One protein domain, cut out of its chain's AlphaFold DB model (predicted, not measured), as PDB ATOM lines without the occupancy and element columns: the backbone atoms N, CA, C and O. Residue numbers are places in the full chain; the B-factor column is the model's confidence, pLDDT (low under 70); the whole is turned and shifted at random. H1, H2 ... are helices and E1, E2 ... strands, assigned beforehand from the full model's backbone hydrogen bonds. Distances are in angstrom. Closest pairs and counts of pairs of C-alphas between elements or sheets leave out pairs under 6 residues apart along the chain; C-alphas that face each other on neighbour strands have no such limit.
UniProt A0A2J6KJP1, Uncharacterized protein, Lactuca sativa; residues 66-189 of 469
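Overview. This is residues 66 to 189 of the 469 residues of an uncharacterized protein of Lactuca sativa (UniProt A0A2J6KJP1). Two four-stranded antiparallel sheets, E1 to E4 and E5 to E8, form a sandwich, only partly face to face, with edge strands E1 and E5 near each other. Residues 116 to 132 pass from one sheet to the other, and helix H1 follows E8 and only grazes the second sheet. The 124 printed residues hold eight named strands and then one named helix, mostly strand, with under half of the residues in named elements. The whole is compact, with a radius of gyration of the C-alphas of 14.8 A and spans of 43 by 43 by 26 A.

Arrangement. E1 (74 to 81), E2 (84 to 90), E3 (102 to 107) and E4 (112 to 115) form a meander, each strand the antiparallel neighbour of the one before. N 76 and O 88 are 2.9 A apart, N 87 and O 104 2.8 A, and N 105 and O 114 2.9 A, each within hydrogen-bond range. E5 (133 to 140), E6 (145 to 152), E7 (159 to 163) and E8 (168 to 171) form a second meander, with N 136 and O 149 at 2.9 A, N 150 and O 160 at 2.8 A, and N 161 and O 170 at 2.9 A. The two sheets stand 10.0 A centre to centre where they face each other, their strands at 38 degrees. The closest C-alphas of E1 and E5, Thr 79 and Gly 136, are 5.8 A apart. H1 (176 to 186) grazes the second sheet with residues 179 to 186; each O i to N i+4 pair in it is within hydrogen-bond range.

Along the chain. E1 begins at C-alpha 74 (122.196, 125.409, 112.522) and is 21.5 A long; E5 is 21.9 A and E6 22.3 A. H1, 14.6 A long, ends at C-alpha 186 (118.438, 120.909, 90.658).

Size, cuts and confidence. The C-alphas farthest apart, of Ser 70 and Asn 177, are 44.7 A apart. The printed part has no cut. The links E2 to E3 and E4 to E5 are long. pLDDT is under 70 at 68 to 72, 92 to 100, 118 to 120, 154 to 155 and 186 to 189.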
ATOM      1  N   PRO A  66     121.322 139.119 116.086       74.31
ATOM      2  CA  PRO A  66     120.351 139.759 116.976       74.31
ATOM      3  C   PRO A  66     119.098 138.890 117.187       74.31
ATOM      4  O   PRO A  66     117.968 139.372 117.188       74.31
ATOM      5  N   LEU A  67     119.266 137.574 117.335       73.00
ATOM      6  CA  LEU A  67     118.163 136.647 117.549       73.00
ATOM      7  C   LEU A  67     118.027 136.333 119.044       73.00
ATOM      8  O   LEU A  67     118.990 135.885 119.663       73.00
ATOM      9  N   PRO A  68     116.825 136.486 119.632       61.91
ATOM     10  CA  PRO A  68     116.590 136.205 121.050       61.91
ATOM     11  C   PRO A  68     116.589 134.702 121.391       61.91
ATOM     12  O   PRO A  68     116.352 134.335 122.539       61.91
ATOM     13  N   TYR A  69     116.810 133.816 120.413       60.62
ATOM     14  CA  TYR A  69     116.622 132.375 120.569       60.62
ATOM     15  C   TYR A  69     117.918 131.643 120.920       60.62
ATOM     16  O   TYR A  69     118.851 131.579 120.126       60.62
ATOM     17  N   SER A  70     117.914 130.972 122.071       58.41
ATOM     18  CA  SER A  70     118.976 130.077 122.549       58.41
ATOM     19  C   SER A  70     119.011 128.695 121.869       58.41
ATOM     20  O   SER A  70     119.704 127.807 122.356       58.41
ATOM     21  N   TYR A  71     118.244 128.473 120.793       62.47
ATOM     22  CA  TYR A  71     117.971 127.132 120.239       62.47
ATOM     23  C   TYR A  71     118.239 126.983 118.735       62.47
ATOM     24  O   TYR A  71     117.722 126.059 118.106       62.47
ATOM     25  N   ILE A  72     119.014 127.882 118.127       67.62
ATOM     26  CA  ILE A  72     119.391 127.724 116.720       67.62
ATOM     27  C   ILE A  72     120.591 126.782 116.661       67.62
ATOM     28  O   ILE A  72     121.717 127.178 116.941       67.62
ATOM     29  N   ASP A  73     120.323 125.522 116.322       71.38
ATOM     30  CA  ASP A  73     121.363 124.498 116.204       71.38
ATOM     31  C   ASP A  73     122.147 124.629 114.881       71.38
ATOM     32  O   ASP A  73     123.297 124.193 114.811       71.38
ATOM     33  N   LYS A  74     121.555 125.232 113.834       77.62
ATOM     34  CA  LYS A  74     122.196 125.409 112.522       77.62
ATOM     35  C   LYS A  74     121.947 126.786 111.928       77.62
ATOM     36  O   LYS A  74     120.808 127.239 111.814       77.62
ATOM     37  N   MET A  75     123.031 127.411 111.481       80.38
ATOM     38  CA  MET A  75     123.021 128.648 110.710       80.38
ATOM     39  C   MET A  75     123.897 128.489 109.478       80.38
ATOM     40  O   MET A  75     124.997 127.947 109.560       80.38
ATOM     41  N   VAL A  76     123.419 128.986 108.344       82.12
ATOM     42  CA  VAL A  76     124.165 128.989 107.085       82.12
ATOM     43  C   VAL A  76     123.963 130.319 106.381       82.12
ATOM     44  O   VAL A  76     122.836 130.794 106.247       82.12
ATOM     45  N   VAL A  77     125.050 130.939 105.925       85.38
ATOM     46  CA  VAL A  77     124.934 132.086 105.019       85.38
ATOM     47  C   VAL A  77     124.667 131.541 103.623       85.38
ATOM     48  O   VAL A  77     125.497 130.833 103.065       85.38
ATOM     49  N   LEU A  78     123.496 131.857 103.083       86.75
ATOM     50  CA  LEU A  78     123.021 131.341 101.801       86.75
ATOM     51  C   LEU A  78     123.445 132.237 100.640       86.75
ATOM     52  O   LEU A  78     123.706 131.759  99.542       86.75
ATOM     53  N   THR A  79     123.480 133.551 100.865       88.12
ATOM     54  CA  THR A  79     123.916 134.544  99.877       88.12
ATOM     55  C   THR A  79     124.231 135.874 100.544       88.12
ATOM     56  O   THR A  79     123.788 136.134 101.663       88.12
ATOM     57  N   SER A  80     124.950 136.744  99.843       87.38
ATOM     58  CA  SER A  80     125.249 138.099 100.291       87.38
ATOM     59  C   SER A  80     125.313 139.096  99.134       87.38
ATOM     60  O   SER A  80     125.574 138.713  97.996       87.38
ATOM     61  N   LEU A  81     125.052 140.371  99.427       86.62
ATOM     62  CA  LEU A  81     125.153 141.481  98.478       86.62
ATOM     63  C   LEU A  81     125.176 142.818  99.223       86.62
ATOM     64  O   LEU A  81     124.320 143.047 100.067       86.62
ATOM     65  N   HIS A  82     126.112 143.712  98.890       83.50
ATOM     66  CA  HIS A  82     126.206 145.073  99.465       83.50
ATOM     67  C   HIS A  82     126.166 145.090 101.001       83.50
ATOM     68  O   HIS A  82     125.567 145.954 101.631       83.50
ATOM     69  N   GLY A  83     126.758 144.063 101.601       81.44
ATOM     70  CA  GLY A  83     126.746 143.853 103.037       81.44
ATOM     71  C   GLY A  83     125.458 143.246 103.621       81.44
ATOM     72  O   GLY A  83     125.416 142.818 104.770       81.44
ATOM     73  N   LEU A  84     124.397 143.092 102.847       87.50
ATOM     74  CA  LEU A  84     123.264 142.292 103.289       87.50
ATOM     75  C   LEU A  84     123.607 140.807 103.194       87.50
ATOM     76  O   LEU A  84     124.186 140.348 102.207       87.50
ATOM     77  N   LEU A  85     123.229 140.057 104.221       89.31
ATOM     78  CA  LEU A  85     123.365 138.611 104.301       89.31
ATOM     79  C   LEU A  85     121.992 137.966 104.332       89.31
ATOM     80  O   LEU A  85     121.171 138.298 105.180       89.31
ATOM     81  N   CYS A  86     121.770 136.990 103.465       90.88
ATOM     82  CA  CYS A  86     120.662 136.065 103.611       90.88
ATOM     83  C   CYS A  86     121.160 134.853 104.396       90.88
ATOM     84  O   CYS A  86     122.037 134.124 103.926       90.88
ATOM     85  N   VAL A  87     120.626 134.650 105.595       89.12
ATOM     86  CA  VAL A  87     121.012 133.555 106.483       89.12
ATOM     87  C   VAL A  87     119.826 132.612 106.638       89.12
ATOM     88  O   VAL A  87     118.701 133.022 106.923       89.12
ATOM     89  N   GLY A  88     120.079 131.329 106.424       87.38
ATOM     90  CA  GLY A  88     119.155 130.268 106.772       87.38
ATOM     91  C   GLY A  88     119.403 129.824 108.208       87.38
ATOM     92  O   GLY A  88     120.544 129.565 108.593       87.38
ATOM     93  N   THR A  89     118.343 129.718 109.000       85.31
ATOM     94  CA  THR A  89     118.379 129.169 110.361       85.31
ATOM     95  C   THR A  89     117.590 127.873 110.394       85.31
ATOM     96  O   THR A  89     116.544 127.795 109.758       85.31
ATOM     97  N   GLY A  90     118.041 126.871 111.142       79.38
ATOM     98  CA  GLY A  90     117.340 125.596 111.296       79.38
ATOM     99  C   GLY A  90     117.602 124.942 112.650       79.38
ATOM    100  O   GLY A  90     118.580 125.254 113.333       79.38
ATOM    101  N   ASN A  91     116.709 124.033 113.038       73.12
ATOM    102  CA  ASN A  91     116.853 123.207 114.231       73.12
ATOM    103  C   ASN A  91     117.240 121.781 113.808       73.12
ATOM    104  O   ASN A  91     116.503 121.140 113.064       73.12
ATOM    105  N   CYS A  92     118.389 121.288 114.271       62.56
ATOM    106  CA  CYS A  92     118.894 119.957 113.925       62.56
ATOM    107  C   CYS A  92     118.175 118.830 114.678       62.56
ATOM    108  O   CYS A  92     118.283 117.669 114.290       62.56
ATOM    109  N   LYS A  93     117.479 119.136 115.781       61.84
ATOM    110  CA  LYS A  93     117.012 118.120 116.738       61.84
ATOM    111  C   LYS A  93     115.632 117.548 116.454       61.84
ATOM    112  O   LYS A  93     115.266 116.565 117.093       61.84
ATOM    113  N   SER A  94     114.864 118.094 115.510       53.97
ATOM    114  CA  SER A  94     113.540 117.553 115.198       53.97
ATOM    115  C   SER A  94     113.469 116.962 113.797       53.97
ATOM    116  O   SER A  94     113.062 117.621 112.849       53.97
ATOM    117  N   GLN A  95     113.762 115.669 113.677       53.97
ATOM    118  CA  GLN A  95     113.461 114.921 112.450       53.97
ATOM    119  C   GLN A  95     111.944 114.784 112.181       53.97
ATOM    120  O   GLN A  95     111.562 114.332 111.106       53.97
ATOM    121  N   TYR A  96     111.078 115.175 113.130       57.22
ATOM    122  CA  TYR A  96     109.641 114.865 113.102       57.22
ATOM    123  C   TYR A  96     108.684 116.017 113.455       57.22
ATOM    124  O   TYR A  96     107.476 115.794 113.464       57.22
ATOM    125  N   SER A  97     109.161 117.235 113.736       53.62
ATOM    126  CA  SER A  97     108.268 118.388 113.954       53.62
ATOM    127  C   SER A  97     108.493 119.442 112.887       53.62
ATOM    128  O   SER A  97     109.644 119.674 112.528       53.62
ATOM    129  N   ASP A  98     107.401 120.056 112.413       56.81
ATOM    130  CA  ASP A  98     107.368 121.180 111.468       56.81
ATOM    131  C   ASP A  98     108.618 122.060 111.621       56.81
ATOM    132  O   ASP A  98     108.773 122.797 112.599       56.81
ATOM    133  N   ASN A  99     109.545 121.904 110.669       55.72
ATOM    134  CA  ASN A  99     110.846 122.550 110.674       55.72
ATOM    135  C   ASN A  99     110.652 124.061 110.820       55.72
ATOM    136  O   ASN A  99     110.241 124.739 109.877       55.72
ATOM    137  N   SER A 100     111.032 124.607 111.975       64.38
ATOM    138  CA  SER A 100     111.207 126.047 112.199       64.38
ATOM    139  C   SER A 100     112.458 126.562 111.477       64.38
ATOM    140  O   SER A 100     113.231 127.358 112.006       64.38
ATOM    141  N   SER A 101     112.685 126.084 110.249       74.88
ATOM    142  CA  SER A 101     113.695 126.658 109.387       74.88
ATOM    143  C   SER A 101     113.209 128.032 108.954       74.88
ATOM    144  O   SER A 101     112.125 128.158 108.379       74.88
ATOM    145  N   GLY A 102     113.995 129.044 109.278       85.12
ATOM    146  CA  GLY A 102     113.716 130.433 108.972       85.12
ATOM    147  C   GLY A 102     114.707 130.954 107.950       85.12
ATOM    148  O   GLY A 102     115.821 130.443 107.819       85.12
ATOM    149  N   LEU A 103     114.293 131.998 107.249       89.38
ATOM    150  CA  LEU A 103     115.169 132.785 106.404       89.38
ATOM    151  C   LEU A 103     115.208 134.202 106.967       89.38
ATOM    152  O   LEU A 103     114.159 134.776 107.272       89.38
ATOM    153  N   LEU A 104     116.401 134.759 107.115       90.56
ATOM    154  CA  LEU A 104     116.588 136.124 107.583       90.56
ATOM    155  C   LEU A 104     117.483 136.898 106.626       90.56
ATOM    156  O   LEU A 104     118.455 136.367 106.095       90.56
ATOM    157  N   LEU A 105     117.155 138.167 106.436       92.50
ATOM    158  CA  LEU A 105     118.043 139.143 105.831       92.50
ATOM    159  C   LEU A 105     118.663 139.958 106.962       92.50
ATOM    160  O   LEU A 105     117.926 140.522 107.764       92.50
ATOM    161  N   TRP A 106     119.984 140.004 107.062       90.50
ATOM    162  CA  TRP A 106     120.699 140.663 108.154       90.50
ATOM    163  C   TRP A 106     121.784 141.581 107.615       90.50
ATOM    164  O   TRP A 106     122.502 141.218 106.683       90.50
ATOM    165  N   ASN A 107     121.890 142.765 108.210       88.94
ATOM    166  CA  ASN A 107     122.999 143.683 108.026       88.94
ATOM    167  C   ASN A 107     123.900 143.630 109.273       88.94
ATOM    168  O   ASN A 107     123.552 144.211 110.302       88.94
ATOM    169  N   PRO A 108     125.074 142.983 109.197       82.50
ATOM    170  CA  PRO A 108     125.977 142.870 110.337       82.50
ATOM    171  C   PRO A 108     126.536 144.205 110.847       82.50
ATOM    172  O   PRO A 108     126.997 144.259 111.983       82.50
ATOM    173  N   LEU A 109     126.516 145.278 110.040       80.12
ATOM    174  CA  LEU A 109     127.005 146.598 110.464       80.12
ATOM    175  C   LEU A 109     125.995 147.376 111.293       80.12
ATOM    176  O   LEU A 109     126.381 148.076 112.226       80.12
ATOM    177  N   THR A 110     124.718 147.312 110.917       82.25
ATOM    178  CA  THR A 110     123.654 148.034 111.630       82.25
ATOM    179  C   THR A 110     123.003 147.181 112.708       82.25
ATOM    180  O   THR A 110     122.235 147.705 113.507       82.25
ATOM    181  N   ASP A 111     123.310 145.880 112.727       83.56
ATOM    182  CA  ASP A 111     122.639 144.862 113.538       83.56
ATOM    183  C   ASP A 111     121.123 144.769 113.262       83.56
ATOM    184  O   ASP A 111     120.352 144.166 114.007       83.56
ATOM    185  N   GLU A 112     120.670 145.349 112.148       87.44
ATOM    186  CA  GLU A 112     119.284 145.269 111.715       87.44
ATOM    187  C   GLU A 112     119.061 143.979 110.935       87.44
ATOM    188  O   GLU A 112     119.869 143.565 110.097       87.44
ATOM    189  N   TYR A 113     117.922 143.344 111.183       90.25
ATOM    190  CA  TYR A 113     117.538 142.131 110.487       90.25
ATOM    191  C   TYR A 113     116.045 142.112 110.185       90.25
ATOM    192  O   TYR A 113     115.227 142.748 110.851       90.25
ATOM    193  N   LYS A 114     115.688 141.323 109.177       90.81
ATOM    194  CA  LYS A 114     114.318 141.062 108.766       90.81
ATOM    195  C   LYS A 114     114.107 139.568 108.641       90.81
ATOM    196  O   LYS A 114     114.814 138.889 107.903       90.81
ATOM    197  N   ASN A 115     113.106 139.061 109.348       90.06
ATOM    198  CA  ASN A 115     112.644 137.699 109.151       90.06
ATOM    199  C   ASN A 115     111.794 137.640 107.874       90.06
ATOM    200  O   ASN A 115     110.844 138.406 107.733       90.06
ATOM    201  N   LEU A 116     112.136 136.740 106.957       88.88
ATOM    202  CA  LEU A 116     111.489 136.595 105.650       88.88
ATOM    203  C   LEU A 116     110.361 135.551 105.661       88.88
ATOM    204  O   LEU A 116     109.848 135.169 104.607       88.88
ATOM    205  N   SER A 117     109.985 135.066 106.849       75.56
ATOM    206  CA  SER A 117     108.925 134.077 107.035       75.56
ATOM    207  C   SER A 117     107.513 134.688 107.056       75.56
ATOM    208  O   SER A 117     107.255 135.757 107.609       75.56
ATOM    209  N   ASN A 118     106.582 133.921 106.482       64.06
ATOM    210  CA  ASN A 118     105.131 133.914 106.711       64.06
ATOM    211  C   ASN A 118     104.276 135.141 106.321       64.06
ATOM    212  O   ASN A 118     103.059 135.095 106.496       64.06
ATOM    213  N   LYS A 119     104.826 136.226 105.761       63.00
ATOM    214  CA  LYS A 119     103.982 137.321 105.242       63.00
ATOM    215  C   LYS A 119     103.697 137.148 103.747       63.00
ATOM    216  O   LYS A 119     104.578 137.287 102.908       63.00
ATOM    217  N   GLY A 120     102.446 136.818 103.421       61.75
ATOM    218  CA  GLY A 120     101.897 136.925 102.062       61.75
ATOM    219  C   GLY A 120     102.140 135.753 101.105       61.75
ATOM    220  O   GLY A 120     101.631 135.801  99.990       61.75
ATOM    221  N   CYS A 121     102.856 134.694 101.504       70.50
ATOM    222  CA  CYS A 121     103.009 133.494 100.677       70.50
ATOM    223  C   CYS A 121     102.249 132.306 101.267       70.50
ATOM    224  O   CYS A 121     102.527 131.887 102.387       70.50
ATOM    225  N   HIS A 122     101.320 131.742 100.495       76.44
ATOM    226  CA  HIS A 122     100.636 130.498 100.860       76.44
ATOM    227  C   HIS A 122     101.532 129.261 100.695       76.44
ATOM    228  O   HIS A 122     101.247 128.211 101.269       76.44
ATOM    229  N   ASP A 123     102.618 129.388  99.928       83.88
ATOM    230  CA  ASP A 123     103.541 128.303  99.625       83.88
ATOM    231  C   ASP A 123     104.711 128.314 100.616       83.88
ATOM    232  O   ASP A 123     105.638 129.116 100.505       83.88
ATOM    233  N   LYS A 124     104.664 127.438 101.629       83.50
ATOM    234  CA  LYS A 124     105.710 127.364 102.666       83.50
ATOM    235  C   LYS A 124     107.090 127.044 102.078       83.50
ATOM    236  O   LYS A 124     108.098 127.423 102.676       83.50
ATOM    237  N   GLU A 125     107.151 126.403 100.907       83.62
ATOM    238  CA  GLU A 125     108.408 126.027 100.259       83.62
ATOM    239  C   GLU A 125     109.268 127.234  99.870       83.62
ATOM    240  O   GLU A 125     110.455 127.060  99.616       83.62
ATOM    241  N   CYS A 126     108.733 128.462  99.856       84.62
ATOM    242  CA  CYS A 126     109.540 129.646  99.561       84.62
ATOM    243  C   CYS A 126     110.509 130.033 100.695       84.62
ATOM    244  O   CYS A 126     111.559 130.609 100.415       84.62
ATOM    245  N   TYR A 127     110.266 129.637 101.953       81.62
ATOM    246  CA  TYR A 127     111.149 129.970 103.091       81.62
ATOM    247  C   TYR A 127     111.535 128.791 104.003       81.62
ATOM    248  O   TYR A 127     112.405 128.963 104.854       81.62
ATOM    249  N   THR A 128     110.959 127.594 103.838       83.50
ATOM    250  CA  THR A 128     111.352 126.389 104.607       83.50
ATOM    251  C   THR A 128     112.419 125.564 103.890       83.50
ATOM    252  O   THR A 128     112.734 125.868 102.752       83.50
ATOM    253  N   ASN A 129     112.989 124.521 104.507       80.31
ATOM    254  CA  ASN A 129     113.921 123.583 103.850       80.31
ATOM    255  C   ASN A 129     115.077 124.288 103.114       80.31
ATOM    256  O   ASN A 129     115.334 124.034 101.941       80.31
ATOM    257  N   ILE A 130     115.760 125.199 103.806       79.69
ATOM    258  CA  ILE A 130     116.873 126.013 103.278       79.69
ATOM    259  C   ILE A 130     118.012 125.194 102.646       79.69
ATOM    260  O   ILE A 130     118.748 125.697 101.808       79.69
ATOM    261  N   GLU A 131     118.141 123.923 103.020       77.50
ATOM    262  CA  GLU A 131     119.127 122.987 102.466       77.50
ATOM    263  C   GLU A 131     118.724 122.462 101.078       77.50
ATOM    264  O   GLU A 131     119.556 121.978 100.316       77.50
ATOM    265  N   GLN A 132     117.439 122.566 100.732       79.94
ATOM    266  CA  GLN A 132     116.848 122.063  99.495       79.94
ATOM    267  C   GLN A 132     116.616 123.198  98.499       79.94
ATOM    268  O   GLN A 132     115.511 123.395  97.983       79.94
ATOM    269  N   GLY A 133     117.654 123.988  98.244       83.62
ATOM    270  CA  GLY A 133     117.579 124.991  97.201       83.62
ATOM    271  C   GLY A 133     118.816 125.851  97.045       83.62
ATOM    272  O   GLY A 133     119.854 125.662  97.681       83.62
ATOM    273  N   ILE A 134     118.658 126.817  96.155       87.94
ATOM    274  CA  ILE A 134     119.684 127.759  95.731       87.94
ATOM    275  C   ILE A 134     119.145 129.142  95.966       87.94
ATOM    276  O   ILE A 134     117.976 129.399  95.684       87.94
ATOM    277  N   PHE A 135     120.004 130.020  96.458       91.00
ATOM    278  CA  PHE A 135     119.634 131.371  96.816       91.00
ATOM    279  C   PHE A 135     120.513 132.350  96.061       91.00
ATOM    280  O   PHE A 135     121.702 132.130  95.922       91.00
ATOM    281  N   GLY A 136     119.948 133.452  95.595       92.69
ATOM    282  CA  GLY A 136     120.725 134.544  95.024       92.69
ATOM    283  C   GLY A 136     120.156 135.868  95.489       92.69
ATOM    284  O   GLY A 136     118.968 136.115  95.316       92.69
ATOM    285  N   LEU A 137     120.986 136.716  96.086       92.50
ATOM    286  CA  LEU A 137     120.603 138.076  96.456       92.50
ATOM    287  C   LEU A 137     121.057 139.022  95.348       92.50
ATOM    288  O   LEU A 137     122.215 138.994  94.936       92.50
ATOM    289  N   TYR A 138     120.137 139.841  94.856       93.56
ATOM    290  CA  TYR A 138     120.389 140.810  93.795       93.56
ATOM    291  C   TYR A 138     119.645 142.116  94.071       93.56
ATOM    292  O   TYR A 138     118.666 142.147  94.816       93.56
ATOM    293  N   TYR A 139     120.128 143.204  93.478       90.38
ATOM    294  CA  TYR A 139     119.521 144.525  93.579       90.38
ATOM    295  C   TYR A 139     118.993 144.946  92.208       90.38
ATOM    296  O   TYR A 139     119.689 144.799  91.202       90.38
ATOM    297  N   VAL A 140     117.759 145.445  92.168       89.00
ATOM    298  CA  VAL A 140     117.119 145.941  90.947       89.00
ATOM    299  C   VAL A 140     117.131 147.462  90.973       89.00
ATOM    300  O   VAL A 140     116.285 148.091  91.606       89.00
ATOM    301  N   SER A 141     118.091 148.042  90.252       85.44
ATOM    302  CA  SER A 141     118.362 149.484  90.215       85.44
ATOM    303  C   SER A 141     117.137 150.329  89.849       85.44
ATOM    304  O   SER A 141     116.844 151.313  90.517       85.44
ATOM    305  N   SER A 142     116.371 149.910  88.839       87.00
ATOM    306  CA  SER A 142     115.185 150.629  88.357       87.00
ATOM    307  C   SER A 142     114.020 150.667  89.348       87.00
ATOM    308  O   SER A 142     113.113 151.481  89.192       87.00
ATOM    309  N   LEU A 143     114.016 149.773  90.340       89.56
ATOM    310  CA  LEU A 143     112.946 149.656  91.328       89.56
ATOM    311  C   LEU A 143     113.394 150.035  92.739       89.56
ATOM    312  O   LEU A 143     112.526 150.122  93.614       89.56
ATOM    313  N   ASP A 144     114.694 150.269  92.937       87.00
ATOM    314  CA  ASP A 144     115.323 150.447  94.245       87.00
ATOM    315  C   ASP A 144     114.863 149.357  95.223       87.00
ATOM    316  O   ASP A 144     114.141 149.593  96.194       87.00
ATOM    317  N   ASP A 145     115.150 148.105  94.856       92.06
ATOM    318  CA  ASP A 145     114.636 146.932  95.555       92.06
ATOM    319  C   ASP A 145     115.682 145.822  95.633       92.06
ATOM    320  O   ASP A 145     116.254 145.396  94.624       92.06
ATOM    321  N   TYR A 146     115.891 145.321  96.847       93.69
ATOM    322  CA  TYR A 146     116.663 144.111  97.088       93.69
ATOM    323  C   TYR A 146     115.758 142.897  96.960       93.69
ATOM    324  O   TYR A 146     114.688 142.826  97.567       93.69
ATOM    325  N   ARG A 147     116.214 141.910  96.197       95.38
ATOM    326  CA  ARG A 147     115.445 140.708  95.907       95.38
ATOM    327  C   ARG A 147     116.232 139.449  96.166       95.38
ATOM    328  O   ARG A 147     117.425 139.375  95.878       95.38
ATOM    329  N   ILE A 148     115.536 138.435  96.663       95.25
ATOM    330  CA  ILE A 148     116.103 137.105  96.866       95.25
ATOM    331  C   ILE A 148     115.448 136.166  95.871       95.25
ATOM    332  O   ILE A 148     114.247 135.925  95.935       95.25
ATOM    333  N   LEU A 149     116.254 135.640  94.961       95.00
ATOM    334  CA  LEU A 149     115.915 134.490  94.148       95.00
ATOM    335  C   LEU A 149     116.072 133.236  95.000       95.00
ATOM    336  O   LEU A 149     117.098 133.060  95.655       95.00
ATOM    337  N   ARG A 150     115.086 132.349  94.937       92.62
ATOM    338  CA  ARG A 150     115.168 130.997  95.468       92.62
ATOM    339  C   ARG A 150     114.739 129.995  94.405       92.62
ATOM    340  O   ARG A 150     113.671 130.152  93.827       92.62
ATOM    341  N   VAL A 151     115.521 128.938  94.213       89.69
ATOM    342  CA  VAL A 151     115.154 127.777  93.386       89.69
ATOM    343  C   VAL A 151     115.119 126.538  94.277       89.69
ATOM    344  O   VAL A 151     116.122 126.239  94.919       89.69
ATOM    345  N   THR A 152     113.980 125.848  94.374       87.62
ATOM    346  CA  THR A 152     113.822 124.661  95.242       87.62
ATOM    347  C   THR A 152     114.307 123.366  94.586       87.62
ATOM    348  O   THR A 152     114.300 123.222  93.361       87.62
ATOM    349  N   TYR A 153     114.701 122.401  95.421       79.69
ATOM    350  CA  TYR A 153     115.074 121.046  95.024       79.69
ATOM    351  C   TYR A 153     114.065 120.029  95.560       79.69
ATOM    352  O   TYR A 153     114.069 119.785  96.758       79.69
ATOM    353  N   TYR A 154     113.309 119.359  94.677       69.00
ATOM    354  CA  TYR A 154     112.409 118.237  95.015       69.00
ATOM    355  C   TYR A 154     111.279 118.576  96.033       69.00
ATOM    356  O   TYR A 154     111.447 119.417  96.904       69.00
ATOM    357  N   PRO A 155     110.090 117.944  95.969       68.69
ATOM    358  CA  PRO A 155     109.579 117.073  94.906       68.69
ATOM    359  C   PRO A 155     109.263 117.837  93.617       68.69
ATOM    360  O   PRO A 155     109.009 117.226  92.584       68.69
ATOM    361  N   SER A 156     109.292 119.167  93.654       78.81
ATOM    362  CA  SER A 156     109.054 120.031  92.505       78.81
ATOM    363  C   SER A 156     110.015 121.211  92.515       78.81
ATOM    364  O   SER A 156     110.452 121.676  93.566       78.81
ATOM    365  N   ILE A 157     110.384 121.658  91.319       85.06
ATOM    366  CA  ILE A 157     111.275 122.798  91.139       85.06
ATOM    367  C   ILE A 157     110.404 124.016  90.963       85.06
ATOM    368  O   ILE A 157     109.667 124.137  89.984       85.06
ATOM    369  N   TYR A 158     110.512 124.915  91.922       88.81
ATOM    370  CA  TYR A 158     109.844 126.192  91.888       88.81
ATOM    371  C   TYR A 158     110.867 127.299  92.027       88.81
ATOM    372  O   TYR A 158     111.860 127.177  92.749       88.81
ATOM    373  N   ILE A 159     110.591 128.394  91.329       90.50
ATOM    374  CA  ILE A 159     111.315 129.636  91.507       90.50
ATOM    375  C   ILE A 159     110.450 130.564  92.344       90.50
ATOM    376  O   ILE A 159     109.298 130.841  91.999       90.50
ATOM    377  N   TYR A 160     111.044 131.100  93.397       93.06
ATOM    378  CA  TYR A 160     110.467 132.175  94.178       93.06
ATOM    379  C   TYR A 160     111.358 133.401  94.112       93.06
ATOM    380  O   TYR A 160     112.585 133.303  94.110       93.06
ATOM    381  N   ILE A 161     110.726 134.566  94.086       94.62
ATOM    382  CA  ILE A 161     111.396 135.848  94.238       94.62
ATOM    383  C   ILE A 161     110.755 136.559  95.418       94.62
ATOM    384  O   ILE A 161     109.556 136.839  95.404       94.62
ATOM    385  N   TYR A 162     111.557 136.848  96.434       94.94
ATOM    386  CA  TYR A 162     111.192 137.783  97.488       94.94
ATOM    387  C   TYR A 162     111.586 139.193  97.073       94.94
ATOM    388  O   TYR A 162     112.698 139.391  96.586       94.94
ATOM    389  N   SER A 163     110.705 140.161  97.302       94.38
ATOM    390  CA  SER A 163     111.013 141.588  97.208       94.38
ATOM    391  C   SER A 163     111.025 142.197  98.602       94.38
ATOM    392  O   SER A 163     110.060 142.067  99.361       94.38
ATOM    393  N   LEU A 164     112.123 142.872  98.940       92.69
ATOM    394  CA  LEU A 164     112.257 143.554 100.220       92.69
ATOM    395  C   LEU A 164     111.288 144.734 100.315       92.69
ATOM    396  O   LEU A 164     110.698 144.943 101.378       92.69
ATOM    397  N   LYS A 165     111.104 145.454  99.201       92.00
ATOM    398  CA  LYS A 165     110.226 146.621  99.090       92.00
ATOM    399  C   LYS A 165     108.753 146.275  99.285       92.00
ATOM    400  O   LYS A 165     108.065 146.994 100.004       92.00
ATOM    401  N   SER A 166     108.263 145.193  98.673       92.31
ATOM    402  CA  SER A 166     106.871 144.749  98.862       92.31
ATOM    403  C   SER A 166     106.674 143.834 100.071       92.31
ATOM    404  O   SER A 166     105.535 143.509 100.396       92.31
ATOM    405  N   ASP A 167     107.762 143.417 100.725       91.31
ATOM    406  CA  ASP A 167     107.761 142.451 101.827       91.31
ATOM    407  C   ASP A 167     106.982 141.170 101.503       91.31
ATOM    408  O   ASP A 167     106.181 140.681 102.301       91.31
ATOM    409  N   SER A 168     107.173 140.640 100.296       92.31
ATOM    410  CA  SER A 168     106.403 139.492  99.833       92.31
ATOM    411  C   SER A 168     107.196 138.588  98.905       92.31
ATOM    412  O   SER A 168     108.080 139.016  98.160       92.31
ATOM    413  N   TRP A 169     106.851 137.304  98.964       93.56
ATOM    414  CA  TRP A 169     107.289 136.309  97.999       93.56
ATOM    415  C   TRP A 169     106.283 136.209  96.866       93.56
ATOM    416  O   TRP A 169     105.074 136.186  97.098       93.56
ATOM    417  N   ARG A 170     106.787 136.033  95.650       92.75
ATOM    418  CA  ARG A 170     105.989 135.546  94.528       92.75
ATOM    419  C   ARG A 170     106.652 134.348  93.876       92.75
ATOM    420  O   ARG A 170     107.877 134.240  93.839       92.75
ATOM    421  N   LYS A 171     105.817 133.468  93.343       91.75
ATOM    422  CA  LYS A 171     106.231 132.351  92.500       91.75
ATOM    423  C   LYS A 171     106.396 132.859  91.070       91.75
ATOM    424  O   LYS A 171     105.547 133.611  90.598       91.75
ATOM    425  N   VAL A 172     107.487 132.496  90.407       89.81
ATOM    426  CA  VAL A 172     107.712 132.862  89.002       89.81
ATOM    427  C   VAL A 172     107.088 131.788  88.120       89.81
ATOM    428  O   VAL A 172     107.387 130.599  88.276       89.81
ATOM    429  N   GLU A 173     106.216 132.198  87.201       85.19
ATOM    430  CA  GLU A 173     105.691 131.290  86.186       85.19
ATOM    431  C   GLU A 173     106.829 130.817  85.287       85.19
ATOM    432  O   GLU A 173     107.645 131.593  84.798       85.19
ATOM    433  N   SER A 174     106.915 129.506  85.125       76.75
ATOM    434  CA  SER A 174     108.059 128.839  84.525       76.75
ATOM    435  C   SER A 174     107.647 128.181  83.221       76.75
ATOM    436  O   SER A 174     106.681 127.421  83.188       76.75
ATOM    437  N   THR A 175     108.395 128.424  82.146       78.44
ATOM    438  CA  THR A 175     108.201 127.679  80.897       78.44
ATOM    439  C   THR A 175     108.719 126.246  81.044       78.44
ATOM    440  O   THR A 175     109.618 125.969  81.842       78.44
ATOM    441  N   GLN A 176     108.202 125.315  80.240       78.62
ATOM    442  CA  GLN A 176     108.660 123.920  80.265       78.62
ATOM    443  C   GLN A 176     110.168 123.792  79.976       78.62
ATOM    444  O   GLN A 176     110.859 122.994  80.609       78.62
ATOM    445  N   ASN A 177     110.695 124.618  79.066       73.19
ATOM    446  CA  ASN A 177     112.125 124.663  78.737       73.19
ATOM    447  C   ASN A 177     112.976 125.085  79.941       73.19
ATOM    448  O   ASN A 177     114.050 124.523  80.182       73.19
ATOM    449  N   PHE A 178     112.480 126.050  80.721       74.69
ATOM    450  CA  PHE A 178     113.122 126.446  81.964       74.69
ATOM    451  C   PHE A 178     113.122 125.294  82.974       74.69
ATOM    452  O   PHE A 178     114.182 124.949  83.489       74.69
ATOM    453  N   LEU A 179     111.969 124.656  83.216       76.44
ATOM    454  CA  LEU A 179     111.865 123.537  84.160       76.44
ATOM    455  C   LEU A 179     112.810 122.388  83.788       76.44
ATOM    456  O   LEU A 179     113.420 121.776  84.663       76.44
ATOM    457  N   GLN A 180     112.999 122.127  82.492       76.31
ATOM    458  CA  GLN A 180     113.964 121.136  82.024       76.31
ATOM    459  C   GLN A 180     115.414 121.531  82.351       76.31
ATOM    460  O   GLN A 180     116.176 120.714  82.868       76.31
ATOM    461  N   SER A 181     115.790 122.784  82.097       72.94
ATOM    462  CA  SER A 181     117.140 123.286  82.389       72.94
ATOM    463  C   SER A 181     117.408 123.299  83.898       72.94
ATOM    464  O   SER A 181     118.415 122.775  84.374       72.94
ATOM    465  N   ALA A 182     116.454 123.822  84.667       72.81
ATOM    466  CA  ALA A 182     116.518 123.873  86.116       72.81
ATOM    467  C   ALA A 182     116.497 122.481  86.746       72.81
ATOM    468  O   ALA A 182     117.169 122.294  87.744       72.81
ATOM    469  N   SER A 183     115.805 121.488  86.178       73.31
ATOM    470  CA  SER A 183     115.774 120.115  86.719       73.31
ATOM    471  C   SER A 183     117.073 119.353  86.570       73.31
ATOM    472  O   SER A 183     117.532 118.737  87.536       73.31
ATOM    473  N   ASN A 184     117.731 119.480  85.422       71.81
ATOM    474  CA  ASN A 184     119.086 118.963  85.242       71.81
ATOM    475  C   ASN A 184     120.035 119.572  86.290       71.81
ATOM    476  O   ASN A 184     120.903 118.907  86.872       71.81
ATOM    477  N   TRP A 185     119.808 120.845  86.600       72.50
ATOM    478  CA  TRP A 185     120.625 121.611  87.521       72.50
ATOM    479  C   TRP A 185     120.226 121.456  89.005       72.50
ATOM    480  O   TRP A 185     121.084 121.488  89.877       72.50
ATOM    481  N   ALA A 186     118.978 121.123  89.312       67.12
ATOM    482  CA  ALA A 186     118.438 120.909  90.658       67.12
ATOM    483  C   ALA A 186     118.514 119.448  91.133       67.12
ATOM    484  O   ALA A 186     118.151 119.141  92.268       67.12
ATOM    485  N   SER A 187     118.957 118.526  90.271       66.50
ATOM    486  CA  SER A 187     118.998 117.096  90.593       66.50
ATOM    487  C   SER A 187     119.838 116.784  91.844       66.50
ATOM    488  O   SER A 187     121.003 117.182  91.949       66.50
ATOM    489  N   LEU A 188     119.220 116.004  92.743       55.91
ATOM    490  CA  LEU A 188     119.602 115.586  94.106       55.91
ATOM    491  C   LEU A 188     120.940 114.843  94.260       55.91
ATOM    492  O   LEU A 188     121.276 114.428  95.370       55.91
ATOM    493  N   ALA A 189     121.697 114.628  93.186       53.84
ATOM    494  CA  ALA A 189     122.882 113.771  93.230       53.84
ATOM    495  C   ALA A 189     124.001 114.304  94.151       53.84
ATOM    496  O   ALA A 189     124.877 113.536  94.534       53.84
TER     497      ALA A 189